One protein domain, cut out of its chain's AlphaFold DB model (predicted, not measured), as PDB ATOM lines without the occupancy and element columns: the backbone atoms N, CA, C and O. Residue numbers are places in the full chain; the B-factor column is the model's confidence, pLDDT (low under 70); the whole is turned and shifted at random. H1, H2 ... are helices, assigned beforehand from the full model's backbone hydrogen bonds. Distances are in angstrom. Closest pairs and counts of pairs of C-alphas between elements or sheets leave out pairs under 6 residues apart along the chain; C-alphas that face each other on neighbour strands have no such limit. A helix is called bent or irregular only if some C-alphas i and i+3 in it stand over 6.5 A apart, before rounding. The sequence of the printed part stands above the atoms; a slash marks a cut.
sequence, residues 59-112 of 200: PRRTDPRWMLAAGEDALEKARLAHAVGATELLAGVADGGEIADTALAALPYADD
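AT A GLANCE: This is residues 59 to 112 of the 200 residues of an uncharacterized protein of Minicystis rosea (UniProt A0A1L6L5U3). Long helix H3 bends into two arms; H4 folds back along the second and crosses the first, and H2 packs on the first. The printed part, 54 residues with four named helices, H1 to H4 in order, is all helix. It is compact, with radius of gyration of the C-alphas 9.3 A, spanning 22 by 20 by 15 A.

IN THESE COORDINATES: H3, residues 74 to 95, assigned as one helix by its hydrogen bonds, is bent: C-alphas 83 and 86 are 9.7 A apart. Its arms are H3a, 74 to 83, and H3b, 86 to 95. H4, residues 97 to 109, 20.0 A long, is only just irregular, 6.9 A from C-alpha 105 to 108. H2 is residues 64 to 69; H1, residues 59 to 62, begins at (51.231, -18.088, -32.871) and H4 ends at (52.016, -29.159, -51.489).

HOW THE PARTS SIT: H3b and H4 form a hairpin at a shallow tilt of 17 degrees; their closest C-alphas, Val 93 and Ala 100, are 3.9 A apart. H3a touches H4 about perpendicular, at 84 degrees. H2, H3a and H3b have every O i to N i+4 pair within hydrogen-bond range, H4 7 of 9.

THE WHOLE: The printed part has no cut; no printed residue is under 70.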
ATOM      1  N   PRO A  59      49.968 -18.700 -32.456       94.88
ATOM      2  CA  PRO A  59      51.231 -18.088 -32.871       94.88
ATOM      3  C   PRO A  59      51.361 -17.965 -34.398       94.88
ATOM      4  O   PRO A  59      52.118 -17.129 -34.880       94.88
ATOM      5  N   ARG A  60      50.602 -18.754 -35.170       96.75
ATOM      6  CA  ARG A  60      50.603 -18.717 -36.641       96.75
ATOM      7  C   ARG A  60      50.018 -17.422 -37.191       96.75
ATOM      8  O   ARG A  60      50.349 -17.028 -38.301       96.75
ATOM      9  N   ARG A  61      49.190 -16.724 -36.410       95.94
ATOM     10  CA  ARG A  61      48.561 -15.470 -36.841       95.94
ATOM     11  C   ARG A  61      49.566 -14.337 -37.049       95.94
ATOM     12  O   ARG A  61      49.325 -13.458 -37.868       95.94
ATOM     13  N   THR A  62      50.673 -14.354 -36.314       96.69
ATOM     14  CA  THR A  62      51.745 -13.352 -36.414       96.69
ATOM     15  C   THR A  62      52.974 -13.875 -37.154       96.69
ATOM     16  O   THR A  62      53.946 -13.135 -37.308       96.69
ATOM     17  N   ASP A  63      52.952 -15.125 -37.626       97.94
ATOM     18  CA  ASP A  63      54.044 -15.700 -38.407       97.94
ATOM     19  C   ASP A  63      54.017 -15.126 -39.840       97.94
ATOM     20  O   ASP A  63      53.040 -15.340 -40.570       97.94
ATOM     21  N   PRO A  64      55.091 -14.445 -40.291       98.12
ATOM     22  CA  PRO A  64      55.157 -13.876 -41.635       98.12
ATOM     23  C   PRO A  64      54.914 -14.896 -42.752       98.12
ATOM     24  O   PRO A  64      54.377 -14.538 -43.797       98.12
ATOM     25  N   ARG A  65      55.287 -16.166 -42.554       98.12
ATOM     26  CA  ARG A  65      55.099 -17.225 -43.557       98.12
ATOM     27  C   ARG A  65      53.621 -17.531 -43.765       98.12
ATOM     28  O   ARG A  65      53.175 -17.657 -44.900       98.12
ATOM     29  N   TRP A  66      52.869 -17.619 -42.671       98.31
ATOM     30  CA  TRP A  66      51.426 -17.851 -42.699       98.31
ATOM     31  C   TRP A  66      50.684 -16.642 -43.265       98.31
ATOM     32  O   TRP A  66      49.799 -16.811 -44.097       98.31
ATOM     33  N   MET A  67      51.097 -15.428 -42.893       98.06
ATOM     34  CA  MET A  67      50.524 -14.194 -43.441       98.06
ATOM     35  C   MET A  67      50.713 -14.082 -44.962       98.06
ATOM     36  O   MET A  67      49.788 -13.679 -45.659       98.06
ATOM     37  N   LEU A  68      51.890 -14.447 -45.485       98.12
ATOM     38  CA  LEU A  68      52.151 -14.452 -46.931       98.12
ATOM     39  C   LEU A  68      51.325 -15.515 -47.667       98.12
ATOM     40  O   LEU A  68      50.838 -15.265 -48.766       98.12
ATOM     41  N   ALA A  69      51.140 -16.685 -47.055       98.25
ATOM     42  CA  ALA A  69      50.389 -17.792 -47.640       98.25
ATOM     43  C   ALA A  69      48.859 -17.664 -47.513       98.25
ATOM     44  O   ALA A  69      48.150 -18.465 -48.116       98.25
ATOM     45  N   ALA A  70      48.350 -16.677 -46.765       97.69
ATOM     46  CA  ALA A  70      46.916 -16.479 -46.534       97.69
ATOM     47  C   ALA A  70      46.122 -16.111 -47.804       97.69
ATOM     48  O   ALA A  70      44.898 -16.210 -47.826       97.69
ATOM     49  N   GLY A  71      46.805 -15.662 -48.863       95.81
ATOM     50  CA  GLY A  71      46.192 -15.382 -50.161       95.81
ATOM     51  C   GLY A  71      45.967 -16.629 -51.023       95.81
ATOM     52  O   GLY A  71      46.190 -17.768 -50.622       95.81
ATOM     53  N   GLU A  72      45.571 -16.410 -52.277       96.44
ATOM     54  CA  GLU A  72      45.337 -17.501 -53.234       96.44
ATOM     55  C   GLU A  72      46.586 -17.955 -54.008       96.44
ATOM     56  O   GLU A  72      46.496 -18.850 -54.849       96.44
ATOM     57  N   ASP A  73      47.761 -17.390 -53.720       98.19
ATOM     58  CA  ASP A  73      48.997 -17.734 -54.425       98.19
ATOM     59  C   ASP A  73      49.482 -19.150 -54.066       98.19
ATOM     60  O   ASP A  73      49.947 -19.432 -52.956       98.19
ATOM     61  N   ALA A  74      49.402 -20.052 -55.046       98.12
ATOM     62  CA  ALA A  74      49.864 -21.428 -54.931       98.12
ATOM     63  C   ALA A  74      51.360 -21.532 -54.598       98.12
ATOM     64  O   ALA A  74      51.769 -22.472 -53.917       98.12
ATOM     65  N   LEU A  75      52.185 -20.583 -55.056       98.44
ATOM     66  CA  LEU A  75      53.617 -20.599 -54.779       98.44
ATOM     67  C   LEU A  75      53.896 -20.301 -53.302       98.44
ATOM     68  O   LEU A  75      54.741 -20.968 -52.704       98.44
ATOM     69  N   GLU A  76      53.172 -19.357 -52.698       98.62
ATOM     70  CA  GLU A  76      53.308 -19.063 -51.265       98.62
ATOM     71  C   GLU A  76      52.778 -20.217 -50.402       98.62
ATOM     72  O   GLU A  76      53.432 -20.603 -49.432       98.62
ATOM     73  N   LYS A  77      51.675 -20.867 -50.805       98.69
ATOM     74  CA  LYS A  77      51.175 -22.098 -50.159       98.69
ATOM     75  C   LYS A  77      52.200 -23.235 -50.218       98.69
ATOM     76  O   LYS A  77      52.444 -23.897 -49.210       98.69
ATOM     77  N   ALA A  78      52.852 -23.430 -51.364       98.50
ATOM     78  CA  ALA A  78      53.903 -24.432 -51.514       98.50
ATOM     79  C   ALA A  78      55.146 -24.116 -50.667       98.50
ATOM     80  O   ALA A  78      55.703 -25.013 -50.033       98.50
ATOM     81  N   ARG A  79      55.562 -22.843 -50.596       98.56
ATOM     82  CA  ARG A  79      56.663 -22.408 -49.718       98.56
ATOM     83  C   ARG A  79      56.338 -22.633 -48.248       98.56
ATOM     84  O   ARG A  79      57.199 -23.123 -47.522       98.56
ATOM     85  N   LEU A  80      55.115 -22.310 -47.821       98.69
ATOM     86  CA  LEU A  80      54.659 -22.588 -46.462       98.69
ATOM     87  C   LEU A  80      54.731 -24.091 -46.180       98.69
ATOM     88  O   LEU A  80      55.370 -24.492 -45.211       98.69
ATOM     89  N   ALA A  81      54.141 -24.914 -47.050       98.50
ATOM     90  CA  ALA A  81      54.099 -26.362 -46.884       98.50
ATOM     91  C   ALA A  81      55.495 -26.991 -46.802       98.50
ATOM     92  O   ALA A  81      55.744 -27.810 -45.922       98.50
ATOM     93  N   HIS A  82      56.424 -26.561 -47.657       98.44
ATOM     94  CA  HIS A  82      57.815 -27.009 -47.603       98.44
ATOM     95  C   HIS A  82      58.526 -26.566 -46.314       98.44
ATOM     96  O   HIS A  82      59.342 -27.305 -45.770       98.44
ATOM     97  N   ALA A  83      58.225 -25.365 -45.809       98.44
ATOM     98  CA  ALA A  83      58.885 -24.813 -44.631       98.44
ATOM     99  C   ALA A  83      58.416 -25.425 -43.302       98.44
ATOM    100  O   ALA A  83      59.202 -25.445 -42.354       98.44
ATOM    101  N   VAL A  84      57.152 -25.859 -43.200       98.44
ATOM    102  CA  VAL A  84      56.568 -26.336 -41.928       98.44
ATOM    103  C   VAL A  84      56.194 -27.824 -41.930       98.44
ATOM    104  O   VAL A  84      56.185 -28.439 -40.868       98.44
ATOM    105  N   GLY A  85      55.929 -28.421 -43.097       98.44
ATOM    106  CA  GLY A  85      55.513 -29.820 -43.231       98.44
ATOM    107  C   GLY A  85      54.052 -30.086 -42.850       98.44
ATOM    108  O   GLY A  85      53.356 -29.243 -42.278       98.44
ATOM    109  N   ALA A  86      53.561 -31.284 -43.167       98.31
ATOM    110  CA  ALA A  86      52.154 -31.644 -43.002       98.31
ATOM    111  C   ALA A  86      51.693 -31.668 -41.534       98.31
ATOM    112  O   ALA A  86      50.558 -31.286 -41.246       98.31
ATOM    113  N   THR A  87      52.564 -32.056 -40.597       98.12
ATOM    114  CA  THR A  87      52.240 -32.089 -39.156       98.12
ATOM    115  C   THR A  87      51.874 -30.702 -38.616       98.12
ATOM    116  O   THR A  87      50.853 -30.549 -37.945       98.12
ATOM    117  N   GLU A  88      52.659 -29.671 -38.941       98.31
ATOM    118  CA  GLU A  88      52.381 -28.298 -38.500       98.31
ATOM    119  C   GLU A  88      51.182 -27.683 -39.223       98.31
ATOM    120  O   GLU A  88      50.432 -26.905 -38.628       98.31
ATOM    121  N   LEU A  89      50.955 -28.059 -40.485       98.50
ATOM    122  CA  LEU A  89      49.746 -27.662 -41.205       98.50
ATOM    123  C   LEU A  89      48.492 -28.249 -40.545       98.50
ATOM    124  O   LEU A  89      47.537 -27.516 -40.314       98.50
ATOM    125  N   LEU A  90      48.496 -29.528 -40.153       97.81
ATOM    126  CA  LEU A  90      47.386 -30.130 -39.399       97.81
ATOM    127  C   LEU A  90      47.126 -29.422 -38.067       97.81
ATOM    128  O   LEU A  90      45.969 -29.245 -37.687       97.81
ATOM    129  N   ALA A  91      48.178 -28.989 -37.369       96.94
ATOM    130  CA  ALA A  91      48.018 -28.169 -36.173       96.94
ATOM    131  C   ALA A  91      47.358 -26.814 -36.501       96.94
ATOM    132  O   ALA A  91      46.485 -26.372 -35.760       96.94
ATOM    133  N   GLY A  92      47.692 -26.202 -37.642       97.12
ATOM    134  CA  GLY A  92      46.999 -25.013 -38.154       97.12
ATOM    135  C   GLY A  92      45.520 -25.252 -38.488       97.12
ATOM    136  O   GLY A  92      44.692 -24.381 -38.246       97.12
ATOM    137  N   VAL A  93      45.143 -26.450 -38.952       96.88
ATOM    138  CA  VAL A  93      43.723 -26.810 -39.145       96.88
ATOM    139  C   VAL A  93      42.949 -26.754 -37.822       96.88
ATOM    140  O   VAL A  93      41.800 -26.313 -37.799       96.88
ATOM    141  N   ALA A  94      43.572 -27.159 -36.713       94.06
ATOM    142  CA  ALA A  94      42.948 -27.115 -35.390       94.06
ATOM    143  C   ALA A  94      42.773 -25.687 -34.839       94.06
ATOM    144  O   ALA A  94      41.907 -25.478 -33.989       94.06
ATOM    145  N   ASP A  95      43.542 -24.713 -35.334       94.56
ATOM    146  CA  ASP A  95      43.411 -23.304 -34.938       94.56
ATOM    147  C   ASP A  95      42.119 -22.658 -35.487       94.56
ATOM    148  O   ASP A  95      41.623 -21.684 -34.919       94.56
ATOM    149  N   GLY A  96      41.537 -23.219 -36.555       93.50
ATOM    150  CA  GLY A  96      40.292 -22.739 -37.162       93.50
ATOM    151  C   GLY A  96      40.439 -21.447 -37.981       93.50
ATOM    152  O   GLY A  96      41.531 -20.905 -38.162       93.50
ATOM    153  N   GLY A  97      39.308 -20.955 -38.502       94.00
ATOM    154  CA  GLY A  97      39.232 -19.709 -39.276       94.00
ATOM    155  C   GLY A  97      40.167 -19.673 -40.491       94.00
ATOM    156  O   GLY A  97      40.445 -20.699 -41.107       94.00
ATOM    157  N   GLU A  98      40.698 -18.487 -40.793       95.62
ATOM    158  CA  GLU A  98      41.589 -18.249 -41.942       95.62
ATOM    159  C   GLU A  98      42.892 -19.069 -41.878       95.62
ATOM    160  O   GLU A  98      43.456 -19.437 -42.910       95.62
ATOM    161  N   ILE A  99      43.366 -19.399 -40.667       97.12
ATOM    162  CA  ILE A  99      44.552 -20.248 -40.476       97.12
ATOM    163  C   ILE A  99      44.253 -21.675 -40.936       97.12
ATOM    164  O   ILE A  99      45.061 -22.263 -41.656       97.12
ATOM    165  N   ALA A 100      43.086 -22.219 -40.582       96.88
ATOM    166  CA  ALA A 100      42.680 -23.538 -41.049       96.88
ATOM    167  C   ALA A 100      42.477 -23.572 -42.568       96.88
ATOM    168  O   ALA A 100      42.909 -24.528 -43.209       96.88
ATOM    169  N   ASP A 101      41.892 -22.524 -43.151       97.12
ATOM    170  CA  ASP A 101      41.710 -22.424 -44.603       97.12
ATOM    171  C   ASP A 101      43.061 -22.402 -45.335       97.12
ATOM    172  O   ASP A 101      43.282 -23.174 -46.275       97.12
ATOM    173  N   THR A 102      44.008 -21.599 -44.840       98.25
ATOM    174  CA  THR A 102      45.387 -21.543 -45.354       98.25
ATOM    175  C   THR A 102      46.078 -22.902 -45.230       98.25
ATOM    176  O   THR A 102      46.695 -23.381 -46.183       98.25
ATOM    177  N   ALA A 103      45.942 -23.563 -44.076       98.31
ATOM    178  CA  ALA A 103      46.535 -24.870 -43.828       98.31
ATOM    179  C   ALA A 103      45.989 -25.948 -44.775       98.31
ATOM    180  O   ALA A 103      46.765 -26.682 -45.389       98.31
ATOM    181  N   LEU A 104      44.663 -26.022 -44.932       98.25
ATOM    182  CA  LEU A 104      44.004 -26.970 -45.831       98.25
ATOM    183  C   LEU A 104      44.414 -26.744 -47.290       98.25
ATOM    184  O   LEU A 104      44.655 -27.711 -48.011       98.25
ATOM    185  N   ALA A 105      44.549 -25.485 -47.714       98.38
ATOM    186  CA  ALA A 105      44.993 -25.148 -49.062       98.38
ATOM    187  C   ALA A 105      46.485 -25.452 -49.304       98.38
ATOM    188  O   ALA A 105      46.871 -25.740 -50.436       98.38
ATOM    189  N   ALA A 106      47.324 -25.399 -48.264       98.62
ATOM    190  CA  ALA A 106      48.756 -25.683 -48.358       98.62
ATOM    191  C   ALA A 106      49.094 -27.185 -48.290       98.62
ATOM    192  O   ALA A 106      50.074 -27.619 -48.896       98.62
ATOM    193  N   LEU A 107      48.280 -27.997 -47.603       98.50
ATOM    194  CA  LEU A 107      48.518 -29.434 -47.384       98.50
ATOM    195  C   LEU A 107      48.858 -30.254 -48.647       98.50
ATOM    196  O   LEU A 107      49.786 -31.061 -48.576       98.50
ATOM    197  N   PRO A 108      48.200 -30.061 -49.809       98.56
ATOM    198  CA  PRO A 108      48.548 -30.781 -51.038       98.56
ATOM    199  C   PRO A 108      49.994 -30.575 -51.512       98.56
ATOM    200  O   PRO A 108      50.522 -31.415 -52.241       98.56
ATOM    201  N   TYR A 109      50.641 -29.480 -51.106       98.44
ATOM    202  CA  TYR A 109      52.016 -29.159 -51.489       98.44
ATOM    203  C   TYR A 109      53.069 -29.717 -50.520       98.44
ATOM    204  O   TYR A 109      54.257 -29.643 -50.822       98.44
ATOM    205  N   ALA A 110      52.670 -30.270 -49.369       98.06
ATOM    206  CA  ALA A 110      53.604 -30.810 -48.382       98.06
ATOM    207  C   ALA A 110      54.191 -32.148 -48.853       98.06
ATOM    208  O   ALA A 110      53.449 -33.053 -49.232       98.06
ATOM    209  N   ASP A 111      55.514 -32.317 -48.810       97.06
ATOM    210  CA  ASP A 111      56.181 -33.555 -49.251       97.06
ATOM    211  C   ASP A 111      55.738 -34.792 -48.455       97.06
ATOM    212  O   ASP A 111      55.652 -35.885 -49.010       97.06
ATOM    213  N   ASP A 112      55.395 -34.597 -47.186       97.56
ATOM    214  CA  ASP A 112      54.876 -35.584 -46.242       97.56
ATOM    215  C   ASP A 112      53.338 -35.559 -46.124       97.56
ATOM    216  O   ASP A 112      52.778 -36.147 -45.206       97.56
TER     217      ASP A 112